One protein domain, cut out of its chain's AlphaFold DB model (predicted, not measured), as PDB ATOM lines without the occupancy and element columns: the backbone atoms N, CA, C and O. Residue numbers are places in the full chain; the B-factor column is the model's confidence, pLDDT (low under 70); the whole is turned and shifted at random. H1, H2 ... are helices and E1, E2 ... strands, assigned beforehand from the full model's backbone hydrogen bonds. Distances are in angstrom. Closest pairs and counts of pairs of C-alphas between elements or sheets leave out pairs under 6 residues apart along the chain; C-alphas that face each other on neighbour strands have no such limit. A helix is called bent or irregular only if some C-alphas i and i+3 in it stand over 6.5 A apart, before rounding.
ATOM      1  N   LEU A  78      25.587 -50.658 -11.753       92.06
ATOM      2  CA  LEU A  78      25.004 -49.941 -12.884       92.06
ATOM      3  C   LEU A  78      25.730 -48.605 -13.066       92.06
ATOM      4  O   LEU A  78      25.898 -47.854 -12.107       92.06
ATOM      5  N   ARG A  79      26.135 -48.300 -14.302       92.62
ATOM      6  CA  ARG A  79      26.971 -47.139 -14.643       92.62
ATOM      7  C   ARG A  79      26.347 -46.291 -15.737       92.62
ATOM      8  O   ARG A  79      25.693 -46.817 -16.635       92.62
ATOM      9  N   CYS A  80      26.599 -44.985 -15.700       91.75
ATOM     10  CA  CYS A  80      26.263 -44.095 -16.807       91.75
ATOM     11  C   CYS A  80      27.098 -44.452 -18.048       91.75
ATOM     12  O   CYS A  80      28.327 -44.478 -17.987       91.75
ATOM     13  N   SER A  81      26.444 -44.672 -19.186       88.75
ATOM     14  CA  SER A  81      27.079 -45.006 -20.470       88.75
ATOM     15  C   SER A  81      28.054 -43.940 -20.990       88.75
ATOM     16  O   SER A  81      29.022 -44.277 -21.667       88.75
ATOM     17  N   ALA A  82      27.826 -42.665 -20.654       87.38
ATOM     18  CA  ALA A  82      28.622 -41.535 -21.139       87.38
ATOM     19  C   ALA A  82      29.953 -41.344 -20.397       87.38
ATOM     20  O   ALA A  82      30.966 -41.040 -21.016       87.38
ATOM     21  N   CYS A  83      29.938 -41.472 -19.066       89.44
ATOM     22  CA  CYS A  83      31.061 -41.096 -18.197       89.44
ATOM     23  C   CYS A  83      31.464 -42.190 -17.196       89.44
ATOM     24  O   CYS A  83      32.296 -41.953 -16.326       89.44
ATOM     25  N   SER A  84      30.872 -43.384 -17.286       90.56
ATOM     26  CA  SER A  84      31.096 -44.552 -16.413       90.56
ATOM     27  C   SER A  84      30.817 -44.376 -14.911       90.56
ATOM     28  O   SER A  84      31.028 -45.322 -14.158       90.56
ATOM     29  N   ALA A  85      30.297 -43.221 -14.480       91.31
ATOM     30  CA  ALA A  85      29.947 -42.959 -13.085       91.31
ATOM     31  C   ALA A  85      28.932 -43.985 -12.552       91.31
ATOM     32  O   ALA A  85      27.952 -44.303 -13.232       91.31
ATOM     33  N   ASP A  86      29.180 -44.487 -11.343       93.50
ATOM     34  CA  ASP A  86      28.339 -45.462 -10.648       93.50
ATOM     35  C   ASP A  86      27.002 -44.837 -10.213       93.50
ATOM     36  O   ASP A  86      26.983 -43.764  -9.608       93.50
ATOM     37  N   LEU A  87      25.891 -45.506 -10.540       94.12
ATOM     38  CA  LEU A  87      24.518 -45.022 -10.336       94.12
ATOM     39  C   LEU A  87      23.757 -45.801  -9.255       94.12
ATOM     40  O   LEU A  87      23.013 -45.230  -8.464       94.12
ATOM     41  N   ALA A  88      23.907 -47.127  -9.256       94.31
ATOM     42  CA  ALA A  88      23.208 -48.043  -8.357       94.31
ATOM     43  C   ALA A  88      23.881 -49.421  -8.365       94.31
ATOM     44  O   ALA A  88      24.452 -49.831  -9.376       94.31
ATOM     45  N   LEU A  89      23.763 -50.188  -7.287       92.88
ATOM     46  CA  LEU A  89      24.169 -51.594  -7.254       92.88
ATOM     47  C   LEU A  89      23.136 -52.468  -7.981       92.88
ATOM     48  O   LEU A  89      21.933 -52.242  -7.861       92.88
ATOM     49  N   SER A  90      23.556 -53.548  -8.649       91.25
ATOM     50  CA  SER A  90      22.599 -54.503  -9.245       91.25
ATOM     51  C   SER A  90      21.690 -55.182  -8.212       91.25
ATOM     52  O   SER A  90      20.619 -55.665  -8.575       91.25
ATOM     53  N   ALA A  91      22.081 -55.186  -6.933       91.25
ATOM     54  CA  ALA A  91      21.250 -55.635  -5.815       91.25
ATOM     55  C   ALA A  91      20.023 -54.732  -5.562       91.25
ATOM     56  O   ALA A  91      19.018 -55.207  -5.048       91.25
ATOM     57  N   GLN A  92      20.070 -53.456  -5.968       93.31
ATOM     58  CA  GLN A  92      18.949 -52.514  -5.851       93.31
ATOM     59  C   GLN A  92      17.908 -52.672  -6.979       93.31
ATOM     60  O   GLN A  92      16.878 -51.995  -6.969       93.31
ATOM     61  N   ILE A  93      18.144 -53.544  -7.971       94.75
ATOM     62  CA  ILE A  93      17.214 -53.765  -9.088       94.75
ATOM     63  C   ILE A  93      16.010 -54.588  -8.612       94.75
ATOM     64  O   ILE A  93      16.084 -55.806  -8.471       94.75
ATOM     65  N   VAL A  94      14.866 -53.923  -8.462       95.56
ATOM     66  CA  VAL A  94      13.576 -54.532  -8.104       95.56
ATOM     67  C   VAL A  94      12.962 -55.278  -9.290       95.56
ATOM     68  O   VAL A  94      12.323 -56.313  -9.112       95.56
ATOM     69  N   SER A  95      13.127 -54.774 -10.520       94.94
ATOM     70  CA  SER A  95      12.631 -55.459 -11.722       94.94
ATOM     71  C   SER A  95      13.367 -55.051 -12.997       94.94
ATOM     72  O   SER A  95      13.720 -53.890 -13.190       94.94
ATOM     73  N   LYS A  96      13.531 -56.023 -13.903       92.62
ATOM     74  CA  LYS A  96      14.088 -55.855 -15.261       92.62
ATOM     75  C   LYS A  96      13.011 -55.876 -16.359       92.62
ATOM     76  O   LYS A  96      13.341 -55.847 -17.538       92.62
ATOM     77  N   GLY A  97      11.736 -55.977 -15.973       90.56
ATOM     78  CA  GLY A  97      10.582 -56.072 -16.878       90.56
ATOM     79  C   GLY A  97       9.939 -54.729 -17.233       90.56
ATOM     80  O   GLY A  97       8.784 -54.708 -17.643       90.56
ATOM     81  N   PHE A  98      10.642 -53.614 -17.020       92.88
ATOM     82  CA  PHE A  98      10.142 -52.275 -17.323       92.88
ATOM     83  C   PHE A  98      10.609 -51.815 -18.706       92.88
ATOM     84  O   PHE A  98      11.632 -52.262 -19.231       92.88
ATOM     85  N   THR A  99       9.851 -50.897 -19.299       91.12
ATOM     86  CA  THR A  99      10.196 -50.244 -20.562       91.12
ATOM     87  C   THR A  99      10.142 -48.730 -20.418       91.12
ATOM     88  O   THR A  99       9.317 -48.181 -19.685       91.12
ATOM     89  N   GLY A 100      11.071 -48.069 -21.104       87.88
ATOM     90  CA  GLY A 100      11.179 -46.620 -21.206       87.88
ATOM     91  C   GLY A 100      10.834 -46.114 -22.609       87.88
ATOM     92  O   GLY A 100      10.343 -46.861 -23.454       87.88
ATOM     93  N   ARG A 101      11.153 -44.847 -22.879       84.94
ATOM     94  CA  ARG A 101      11.055 -44.221 -24.208       84.94
ATOM     95  C   ARG A 101      12.010 -44.881 -25.209       84.94
ATOM     96  O   ARG A 101      11.651 -45.046 -26.369       84.94
ATOM     97  N   TYR A 102      13.198 -45.286 -24.756       84.38
ATOM     98  CA  TYR A 102      14.263 -45.818 -25.624       84.38
ATOM     99  C   TYR A 102      14.266 -47.358 -25.753       84.38
ATOM    100  O   TYR A 102      14.901 -47.927 -26.647       84.38
ATOM    101  N   GLY A 103      13.506 -48.072 -24.916       88.00
ATOM    102  CA  GLY A 103      13.431 -49.534 -24.947       88.00
ATOM    103  C   GLY A 103      13.334 -50.145 -23.558       88.00
ATOM    104  O   GLY A 103      12.358 -49.911 -22.851       88.00
ATOM    105  N   ARG A 104      14.317 -50.969 -23.178       91.38
ATOM    106  CA  ARG A 104      14.343 -51.629 -21.863       91.38
ATOM    107  C   ARG A 104      14.671 -50.619 -20.763       91.38
ATOM    108  O   ARG A 104      15.437 -49.681 -20.979       91.38
ATOM    109  N   ALA A 105      14.115 -50.838 -19.579       94.50
ATOM    110  CA  ALA A 105      14.440 -50.063 -18.395       94.50
ATOM    111  C   ALA A 105      14.419 -50.934 -17.130       94.50
ATOM    112  O   ALA A 105      13.807 -52.005 -17.085       94.50
ATOM    113  N   LEU A 106      15.107 -50.465 -16.094       95.75
ATOM    114  CA  LEU A 106      15.238 -51.133 -14.805       95.75
ATOM    115  C   LEU A 106      14.471 -50.339 -13.748       95.75
ATOM    116  O   LEU A 106      14.690 -49.136 -13.621       95.75
ATOM    117  N   LEU A 107      13.611 -51.006 -12.973       96.56
ATOM    118  CA  LEU A 107      13.074 -50.440 -11.737       96.56
ATOM    119  C   LEU A 107      14.093 -50.682 -10.623       96.56
ATOM    120  O   LEU A 107      14.373 -51.833 -10.284       96.56
ATOM    121  N   VAL A 108      14.626 -49.603 -10.061       96.88
ATOM    122  CA  VAL A 108      15.687 -49.613  -9.049       96.88
ATOM    123  C   VAL A 108      15.189 -48.921  -7.782       96.88
ATOM    124  O   VAL A 108      14.586 -47.848  -7.848       96.88
ATOM    125  N   SER A 109      15.405 -49.555  -6.632       96.00
ATOM    126  CA  SER A 109      15.114 -48.968  -5.325       96.00
ATOM    127  C   SER A 109      16.251 -48.038  -4.888       96.00
ATOM    128  O   SER A 109      17.406 -48.353  -5.179       96.00
ATOM    129  N   PRO A 110      15.974 -46.949  -4.150       92.88
ATOM    130  CA  PRO A 110      16.992 -46.329  -3.303       92.88
ATOM    131  C   PRO A 110      17.616 -47.353  -2.327       92.88
ATOM    132  O   PRO A 110      17.051 -48.445  -2.144       92.88
ATOM    133  N   PRO A 111      18.769 -47.038  -1.702       88.81
ATOM    134  CA  PRO A 111      19.206 -47.726  -0.488       88.81
ATOM    135  C   PRO A 111      18.100 -47.696   0.580       88.81
ATOM    136  O   PRO A 111      17.246 -46.810   0.567       88.81
ATOM    137  N   SER A 112      18.128 -48.636   1.524       83.06
ATOM    138  CA  SER A 112      17.498 -48.371   2.823       83.06
ATOM    139  C   SER A 112      18.306 -47.280   3.541       83.06
ATOM    140  O   SER A 112      19.528 -47.269   3.361       83.06
ATOM    141  N   ALA A 123      17.312 -41.524   1.263       84.06
ATOM    142  CA  ALA A 123      18.551 -41.955   0.616       84.06
ATOM    143  C   ALA A 123      18.454 -42.029  -0.924       84.06
ATOM    144  O   ALA A 123      17.806 -42.900  -1.505       84.06
ATOM    145  N   ALA A 124      19.131 -41.114  -1.619       89.94
ATOM    146  CA  ALA A 124      19.089 -41.041  -3.076       89.94
ATOM    147  C   ALA A 124      19.987 -42.098  -3.758       89.94
ATOM    148  O   ALA A 124      20.907 -42.663  -3.169       89.94
ATOM    149  N   LEU A 125      19.757 -42.335  -5.054       92.50
ATOM    150  CA  LEU A 125      20.704 -43.083  -5.888       92.50
ATOM    151  C   LEU A 125      21.967 -42.264  -6.201       92.50
ATOM    152  O   LEU A 125      21.909 -41.051  -6.422       92.50
ATOM    153  N   LEU A 126      23.103 -42.961  -6.275       93.44
ATOM    154  CA  LEU A 126      24.430 -42.380  -6.487       93.44
ATOM    155  C   LEU A 126      24.503 -41.613  -7.812       93.44
ATOM    156  O   LEU A 126      24.013 -42.067  -8.841       93.44
ATOM    157  N   ASN A 127      25.167 -40.457  -7.804       93.88
ATOM    158  CA  ASN A 127      25.408 -39.648  -9.002       93.88
ATOM    159  C   ASN A 127      24.145 -39.364  -9.849       93.88
ATOM    160  O   ASN A 127      24.237 -39.259 -11.076       93.88
ATOM    161  N   ILE A 128      22.975 -39.192  -9.220       95.12
ATOM    162  CA  ILE A 128      21.731 -38.781  -9.887       95.12
ATOM    163  C   ILE A 128      21.333 -37.361  -9.466       95.12
ATOM    164  O   ILE A 128      21.328 -37.027  -8.287       95.12
ATOM    165  N   ARG A 129      20.945 -36.525 -10.437       95.88
ATOM    166  CA  ARG A 129      20.229 -35.261 -10.207       95.88
ATOM    167  C   ARG A 129      18.757 -35.449 -10.550       95.88
ATOM    168  O   ARG A 129      18.429 -35.946 -11.630       95.88
ATOM    169  N   LEU A 130      17.881 -35.030  -9.640       96.12
ATOM    170  CA  LEU A 130      16.449 -34.898  -9.894       96.12
ATOM    171  C   LEU A 130      16.190 -33.617 -10.695       96.12
ATOM    172  O   LEU A 130      16.714 -32.551 -10.374       96.12
ATOM    173  N   GLY A 131      15.415 -33.745 -11.767       94.44
ATOM    174  CA  GLY A 131      14.935 -32.645 -12.590       94.44
ATOM    175  C   GLY A 131      13.509 -32.228 -12.228       94.44
ATOM    176  O   GLY A 131      13.011 -32.482 -11.132       94.44
ATOM    177  N   ARG A 132      12.832 -31.586 -13.184       93.31
ATOM    178  CA  ARG A 132      11.465 -31.081 -13.018       93.31
ATOM    179  C   ARG A 132      10.469 -32.210 -12.716       93.31
ATOM    180  O   ARG A 132      10.464 -33.230 -13.403       93.31
ATOM    181  N   LEU A 133       9.584 -31.966 -11.745       96.12
ATOM    182  CA  LEU A 133       8.398 -32.784 -11.486       96.12
ATOM    183  C   LEU A 133       7.332 -32.530 -12.564       96.12
ATOM    184  O   LEU A 133       6.972 -31.386 -12.847       96.12
ATOM    185  N   GLU A 134       6.805 -33.605 -13.139       96.19
ATOM    186  CA  GLU A 134       5.776 -33.594 -14.175       96.19
ATOM    187  C   GLU A 134       4.681 -34.624 -13.878       96.19
ATOM    188  O   GLU A 134       4.953 -35.790 -13.581       96.19
ATOM    189  N   ASN A 135       3.424 -34.209 -14.044       97.00
ATOM    190  CA  ASN A 135       2.278 -35.111 -13.991       97.00
ATOM    191  C   ASN A 135       2.159 -35.819 -15.345       97.00
ATOM    192  O   ASN A 135       1.872 -35.178 -16.357       97.00
ATOM    193  N   ARG A 136       2.377 -37.136 -15.377       95.69
ATOM    194  CA  ARG A 136       2.341 -37.944 -16.603       95.69
ATOM    195  C   ARG A 136       1.300 -39.056 -16.479       95.69
ATOM    196  O   ARG A 136       1.302 -39.828 -15.518       95.69
ATOM    197  N   GLN A 137       0.425 -39.165 -17.477       95.56
ATOM    198  CA  GLN A 137      -0.446 -40.328 -17.626       95.56
ATOM    199  C   GLN A 137       0.370 -41.472 -18.235       95.56
ATOM    200  O   GLN A 137       0.916 -41.345 -19.329       95.56
ATOM    201  N   LEU A 138       0.477 -42.580 -17.509       92.62
ATOM    202  CA  LEU A 138       1.165 -43.794 -17.943       92.62
ATOM    203  C   LEU A 138       0.140 -44.912 -18.166       92.62
ATOM    204  O   LEU A 138      -0.997 -44.824 -17.706       92.62
ATOM    205  N   VAL A 139       0.560 -46.008 -18.806       90.69
ATOM    206  CA  VAL A 139      -0.288 -47.198 -19.050       90.69
ATOM    207  C   VAL A 139      -0.937 -47.730 -17.761       90.69
ATOM    208  O   VAL A 139      -2.027 -48.288 -17.800       90.69
ATOM    209  N   THR A 140      -0.295 -47.528 -16.606       91.12
ATOM    210  CA  THR A 140      -0.793 -47.973 -15.297       91.12
ATOM    211  C   THR A 140      -1.524 -46.899 -14.480       91.12
ATOM    212  O   THR A 140      -1.782 -47.151 -13.307       91.12
ATOM    213  N   GLY A 141      -1.819 -45.718 -15.038       94.69
ATOM    214  CA  GLY A 141      -2.547 -44.637 -14.351       94.69
ATOM    215  C   GLY A 141      -1.791 -43.306 -14.243       94.69
ATOM    216  O   GLY A 141      -0.782 -43.088 -14.923       94.69
ATOM    217  N   TRP A 142      -2.270 -42.396 -13.394       96.69
ATOM    218  CA  TRP A 142      -1.721 -41.042 -13.238       96.69
ATOM    219  C   TRP A 142      -0.606 -40.980 -12.190       96.69
ATOM    220  O   TRP A 142      -0.815 -41.293 -11.019       96.69
ATOM    221  N   HIS A 143       0.581 -40.543 -12.614       97.75
ATOM    222  CA  HIS A 143       1.779 -40.495 -11.774       97.75
ATOM    223  C   HIS A 143       2.394 -39.092 -11.792       97.75
ATOM    224  O   HIS A 143       2.408 -38.429 -12.831       97.75
ATOM    225  N   VAL A 144       2.962 -38.671 -10.663       97.81
ATOM    226  CA  VAL A 144       3.920 -37.560 -10.613       97.81
ATOM    227  C   VAL A 144       5.309 -38.170 -10.728       97.81
ATOM    228  O   VAL A 144       5.663 -39.064  -9.956       97.81
ATOM    229  N   VAL A 145       6.097 -37.730 -11.706       97.31
ATOM    230  CA  VAL A 145       7.462 -38.229 -11.925       97.31
ATOM    231  C   VAL A 145       8.440 -37.076 -12.089       97.31
ATOM    232  O   VAL A 145       8.092 -36.050 -12.663       97.31
ATOM    233  N   ALA A 146       9.673 -37.252 -11.627       97.38
ATOM    234  CA  ALA A 146      10.770 -36.331 -11.905       97.38
ATOM    235  C   ALA A 146      11.713 -36.980 -12.922       97.38
ATOM    236  O   ALA A 146      12.174 -38.097 -12.691       97.38
ATOM    237  N   ASP A 147      12.010 -36.316 -14.041       95.75
ATOM    238  CA  ASP A 147      13.087 -36.787 -14.928       95.75
ATOM    239  C   ASP A 147      14.425 -36.780 -14.169       95.75
ATOM    240  O   ASP A 147      14.664 -35.899 -13.346       95.75
ATOM    241  N   ILE A 148      15.305 -37.743 -14.447       96.25
ATOM    242  CA  ILE A 148      16.631 -37.835 -13.815       96.25
ATOM    243  C   ILE A 148      17.766 -37.761 -14.832       96.25
ATOM    244  O   ILE A 148      17.664 -38.276 -15.949       96.25
ATOM    245  N   SER A 149      18.879 -37.161 -14.417       96.31
ATOM    246  CA  SER A 149      20.123 -37.089 -15.186       96.31
ATOM    247  C   SER A 149      21.342 -37.445 -14.337       96.31
ATOM    248  O   SER A 149      21.303 -37.407 -13.108       96.31
ATOM    249  N   CYS A 150      22.439 -37.822 -14.991       95.56
ATOM    250  CA  CYS A 150      23.697 -38.119 -14.319       95.56
ATOM    251  C   CYS A 150      24.297 -36.839 -13.720       95.56
ATOM    252  O   CYS A 150      24.513 -35.850 -14.424       95.56
ATOM    253  N   ALA A 151      24.625 -36.877 -12.431       95.38
ATOM    254  CA  ALA A 151      25.218 -35.764 -11.705       95.38
ATOM    255  C   ALA A 151      26.596 -35.359 -12.236       95.38
ATOM    256  O   ALA A 151      26.963 -34.196 -12.090       95.38
ATOM    257  N   THR A 152      27.335 -36.274 -12.867       94.06
ATOM    258  CA  THR A 152      28.662 -36.010 -13.439       94.06
ATOM    259  C   THR A 152      28.570 -35.333 -14.810       94.06
ATOM    260  O   THR A 152      29.158 -34.275 -15.002       94.06
ATOM    261  N   CYS A 153      27.817 -35.912 -15.758       91.31
ATOM    262  CA  CYS A 153      27.842 -35.516 -17.178       91.31
ATOM    263  C   CYS A 153      26.532 -34.924 -17.731       91.31
ATOM    264  O   CYS A 153      26.467 -34.579 -18.907       91.31
ATOM    265  N   GLY A 154      25.458 -34.859 -16.939       91.81
ATOM    266  CA  GLY A 154      24.165 -34.312 -17.363       91.81
ATOM    267  C   GLY A 154      23.334 -35.188 -18.314       91.81
ATOM    268  O   GLY A 154      22.186 -34.833 -18.582       91.81
ATOM    269  N   ARG A 155      23.836 -36.342 -18.794       92.81
ATOM    270  CA  ARG A 155      23.042 -37.275 -19.623       92.81
ATOM    271  C   ARG A 155      21.760 -37.687 -18.896       92.81
ATOM    272  O   ARG A 155      21.815 -38.076 -17.731       92.81
ATOM    273  N   LYS A 156      20.618 -37.646 -19.591       93.50
ATOM    274  CA  LYS A 156      19.339 -38.163 -19.085       93.50
ATOM    275  C   LYS A 156      19.421 -39.676 -18.853       93.50
ATOM    276  O   LYS A 156      19.910 -40.400 -19.711       93.50
ATOM    277  N   LEU A 157      18.929 -40.130 -17.701       94.44
ATOM    278  CA  LEU A 157      18.970 -41.529 -17.257       94.44
ATOM    279  C   LEU A 157      17.582 -42.189 -17.170       94.44
ATOM    280  O   LEU A 157      17.505 -43.406 -17.055       94.44
ATOM    281  N   GLY A 158      16.497 -41.406 -17.184       95.38
ATOM    282  CA  GLY A 158      15.122 -41.896 -17.032       95.38
ATOM    283  C   GLY A 158      14.279 -40.987 -16.137       95.38
ATOM    284  O   GLY A 158      14.299 -39.768 -16.330       95.38
ATOM    285  N   TRP A 159      13.545 -41.552 -15.167       96.75
ATOM    286  CA  TRP A 159      12.728 -40.793 -14.196       96.75
ATOM    287  C   TRP A 159      12.548 -41.493 -12.833       96.75
ATOM    288  O   TRP A 159      12.515 -42.717 -12.756       96.75
ATOM    289  N   LYS A 160      12.360 -40.720 -11.753       96.94
ATOM    290  CA  LYS A 160      11.889 -41.181 -10.429       96.94
ATOM    291  C   LYS A 160      10.364 -41.077 -10.343       96.94
ATOM    292  O   LYS A 160       9.794 -40.094 -10.815       96.94
ATOM    293  N   TYR A 161       9.699 -42.044  -9.710       97.44
ATOM    294  CA  TYR A 161       8.295 -41.914  -9.306       97.44
ATOM    295  C   TYR A 161       8.183 -41.150  -7.983       97.44
ATOM    296  O   TYR A 161       8.643 -41.633  -6.948       97.44
ATOM    297  N   VAL A 162       7.547 -39.979  -8.025       96.81
ATOM    298  CA  VAL A 162       7.335 -39.104  -6.861       96.81
ATOM    299  C   VAL A 162       5.992 -39.401  -6.193       96.81
ATOM    300  O   VAL A 162       5.933 -39.505  -4.975       96.81
ATOM    301  N   ASP A 163       4.929 -39.616  -6.974       96.94
ATOM    302  CA  ASP A 163       3.631 -40.082  -6.466       96.94
ATOM    303  C   ASP A 163       2.855 -40.881  -7.534       96.94
ATOM    304  O   ASP A 163       3.154 -40.811  -8.730       96.94
ATOM    305  N   ALA A 164       1.858 -41.655  -7.104       97.06
ATOM    306  CA  ALA A 164       0.959 -42.417  -7.963       97.06
ATOM    307  C   ALA A 164      -0.476 -42.397  -7.411       97.06
ATOM    308  O   ALA A 164      -0.739 -42.889  -6.309       97.06
ATOM    309  N   ARG A 165      -1.418 -41.880  -8.212       96.00
ATOM    310  CA  ARG A 165      -2.829 -41.693  -7.832       96.00
ATOM    311  C   ARG A 165      -3.513 -43.013  -7.478       96.00
ATOM    312  O   ARG A 165      -4.337 -43.082  -6.565       96.00
ATOM    313  N   GLU A 166      -3.206 -44.070  -8.218       95.50
ATOM    314  CA  GLU A 166      -3.791 -45.388  -8.028       95.50
ATOM    315  C   GLU A 166      -3.036 -46.157  -6.931       95.50
ATOM    316  O   GLU A 166      -1.852 -46.466  -7.064       95.50
ATOM    317  N   LYS A 167      -3.736 -46.543  -5.851       95.50
ATOM    318  CA  LYS A 167      -3.141 -47.245  -4.693       95.50
ATOM    319  C   LYS A 167      -2.322 -48.489  -5.079       95.50
ATOM    320  O   LYS A 167      -1.311 -48.767  -4.444       95.50
ATOM    321  N   SER A 168      -2.720 -49.197  -6.142       96.12
ATOM    322  CA  SER A 168      -2.019 -50.374  -6.681       96.12
ATOM    323  C   SER A 168      -0.658 -50.070  -7.320       96.12
ATOM    324  O   SER A 168       0.112 -50.995  -7.559       96.12
ATOM    325  N   GLN A 169      -0.344 -48.801  -7.599       96.69
ATOM    326  CA  GLN A 169       0.922 -48.364  -8.190       96.69
ATOM    327  C   GLN A 169       1.886 -47.743  -7.174       96.69
ATOM    328  O   GLN A 169       3.062 -47.574  -7.492       96.69
ATOM    329  N   ARG A 170       1.444 -47.469  -5.934       95.62
ATOM    330  CA  ARG A 170       2.277 -46.827  -4.897       95.62
ATOM    331  C   ARG A 170       3.555 -47.601  -4.550       95.62
ATOM    332  O   ARG A 170       4.508 -46.985  -4.096       95.62
ATOM    333  N   TYR A 171       3.647 -48.903  -4.852       95.44
ATOM    334  CA  TYR A 171       4.900 -49.668  -4.717       95.44
ATOM    335  C   TYR A 171       6.066 -49.096  -5.549       95.44
ATOM    336  O   TYR A 171       7.230 -49.335  -5.220       95.44
ATOM    337  N   LYS A 172       5.758 -48.346  -6.619       95.88
ATOM    338  CA  LYS A 172       6.725 -47.665  -7.487       95.88
ATOM    339  C   LYS A 172       7.266 -46.367  -6.888       95.88
ATOM    340  O   LYS A 172       8.345 -45.953  -7.287       95.88
ATOM    341  N   VAL A 173       6.540 -45.726  -5.971       96.00
ATOM    342  CA  VAL A 173       6.937 -44.440  -5.375       96.00
ATOM    343  C   VAL A 173       8.272 -44.588  -4.635       96.00
ATOM    344  O   VAL A 173       8.591 -45.664  -4.116       96.00
ATOM    345  N   GLY A 174       9.096 -43.539  -4.703       95.19
ATOM    346  CA  GLY A 174      10.492 -43.538  -4.255       95.19
ATOM    347  C   GLY A 174      11.459 -44.225  -5.228       95.19
ATOM    348  O   GLY A 174      12.666 -44.037  -5.133       95.19
ATOM    349  N   LYS A 175      10.974 -45.004  -6.206       96.44
ATOM    350  CA  LYS A 175      11.825 -45.830  -7.078       96.44
ATOM    351  C   LYS A 175      12.097 -45.169  -8.420       96.44
ATOM    352  O   LYS A 175      11.329 -44.343  -8.922       96.44
ATOM    353  N   TYR A 176      13.210 -45.578  -9.007       97.31
ATOM    354  CA  TYR A 176      13.789 -44.994 -10.203       97.31
ATOM    355  C   TYR A 176      13.614 -45.946 -11.386       97.31
ATOM    356  O   TYR A 176      13.846 -47.147 -11.268       97.31
ATOM    357  N   ILE A 177      13.222 -45.400 -12.533       96.88
ATOM    358  CA  ILE A 177      13.335 -46.041 -13.838       96.88
ATOM    359  C   ILE A 177      14.653 -45.578 -14.447       96.88
ATOM    360  O   ILE A 177      14.776 -44.412 -14.824       96.88
ATOM    361  N   LEU A 178      15.622 -46.489 -14.532       95.56
ATOM    362  CA  LEU A 178      16.850 -46.294 -15.303       95.56
ATOM    363  C   LEU A 178      16.646 -46.877 -16.702       95.56
ATOM    364  O   LEU A 178      16.490 -48.089 -16.861       95.56
ATOM    365  N   GLU A 179      16.620 -46.016 -17.713       93.62
ATOM    366  CA  GLU A 179      16.555 -46.408 -19.119       93.62
ATOM    367  C   GLU A 179      17.933 -46.916 -19.563       93.62
ATOM    368  O   GLU A 179      18.939 -46.224 -19.414       93.62
ATOM    369  N   THR A 180      17.997 -48.127 -20.117       82.62
ATOM    370  CA  THR A 180      19.219 -48.609 -20.774       82.62
ATOM    371  C   THR A 180      19.156 -48.215 -22.241       82.62
ATOM    372  O   THR A 180      18.229 -48.640 -22.937       82.62
ATOM    373  N   GLU A 181      20.124 -47.426 -22.708       68.75
ATOM    374  CA  GLU A 181      20.261 -47.083 -24.127       68.75
ATOM    375  C   GLU A 181      20.275 -48.358 -24.979       68.75
ATOM    376  O   GLU A 181      20.927 -49.347 -24.637       68.75
ATOM    377  N   ARG A 182      19.522 -48.350 -26.085       53.94
ATOM    378  CA  ARG A 182      19.422 -49.490 -27.009       53.94
ATOM    379  C   ARG A 182      20.527 -49.446 -28.066       53.94
ATOM    380  O   ARG A 182      20.320 -49.810 -29.221       53.94
ATOM    381  N   ASP A 183      21.694 -48.973 -27.665       50.06
ATOM    382  CA  ASP A 183      22.789 -48.741 -28.584       50.06
ATOM    383  C   ASP A 183      23.509 -50.062 -28.884       50.06
ATOM    384  O   ASP A 183      23.626 -50.959 -28.047       50.06
TER     385      ASP A 183
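What this domain is: This is residues 78 to 112 and 123 to 183 of the 219 residues of the protein "Yippee family protein" of Cordyceps fumosorosea (strain ARSEF 2679) (UniProt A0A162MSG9). One strongly twisted antiparallel sheet makes the body: three long strands, E4, E5 and E6, form one wing, and the short strands E7, E3 and E2 continue it, with the strands' lines turning by 129 degrees from edge to edge. The loop of residues 80 to 85 with strand E1 lies at one end of the longest axis, and the short helix H1 at the other, beside the strands. The printed part has 96 residues, with named elements in the order E1 E2 E3 E4 E5 E6 H1 E7, and is mostly strand. The sheet's order is E2 - E3 - E7 - E6 - E5 - E4. The whole is compact, with a radius of gyration of the C-alphas of 12.5 A and spans of 36 by 27 by 24 A.

Where its parts are: E1, residues 86 to 89, begins at C-alpha 86 (28.339, -45.462, -10.648). E2 is residues 93 to 99, 13.9 A long, and E3 residues 104 to 108, 13.0 A. E4, residues 128 to 138, measures 22.6 A and bends by 83 degrees at residue 135. E5, residues 141 to 150, measures 27.0 A and bends by 55 degrees at residue 144. E6, residues 156 to 164, measures 21.9 A. H1, residues 167 to 172, begins at C-alpha 167 (-3.141, -47.245, -4.693); it is irregular, with C-alphas 168 and 171 7.2 A apart. E7, residues 176 to 179, ends at C-alpha 179 (16.555, -46.408, -19.119).

How they stand to each other: E4, E5 and E6 form a meander, each strand the antiparallel neighbour of the one before. In the hairpin E4 and E5, N 131 and O 147 are 2.8 A apart; in the hairpin E5 and E6, N 148 and O 158 are 2.9 A apart. E7 is antiparallel to E6, with N 177 and O 159 at 2.8 A, and to E3, with N 108 and O 176 at 2.8 A. E2 and E3 form a hairpin, with N 105 and O 98 at 2.9 A. E2 and E4 are the edge strands. H1 is on the sheet at a height of 6.3 A, over none of the strands; its closest C-alphas to E6 are those of Arg 170 and Ala 164, 5.5 A apart. In H1, 0 of 2 O i to N i+4 pairs and 2 of 3 O i to N i+3 pairs are within hydrogen-bond range. E1 pairs with no named strand, but residues 78 to 79 pair antiparallel with residues 86 to 88 of E1. The closest C-alphas of E1 and E4 are those of Leu 87 and Ile 128, 6.8 A apart.

The domain as a whole: The two C-alphas farthest apart, those of Cys 83 and Lys 167, are 37.3 A apart. Residues 113 to 122, in the link from E3 to E4, are not printed; C-alphas 112 and 123 are 6.9 A apart across the cut. The links printed whole are tight. The mean pLDDT of the printed part is 92.5, and residues 181 to 183 are under 70.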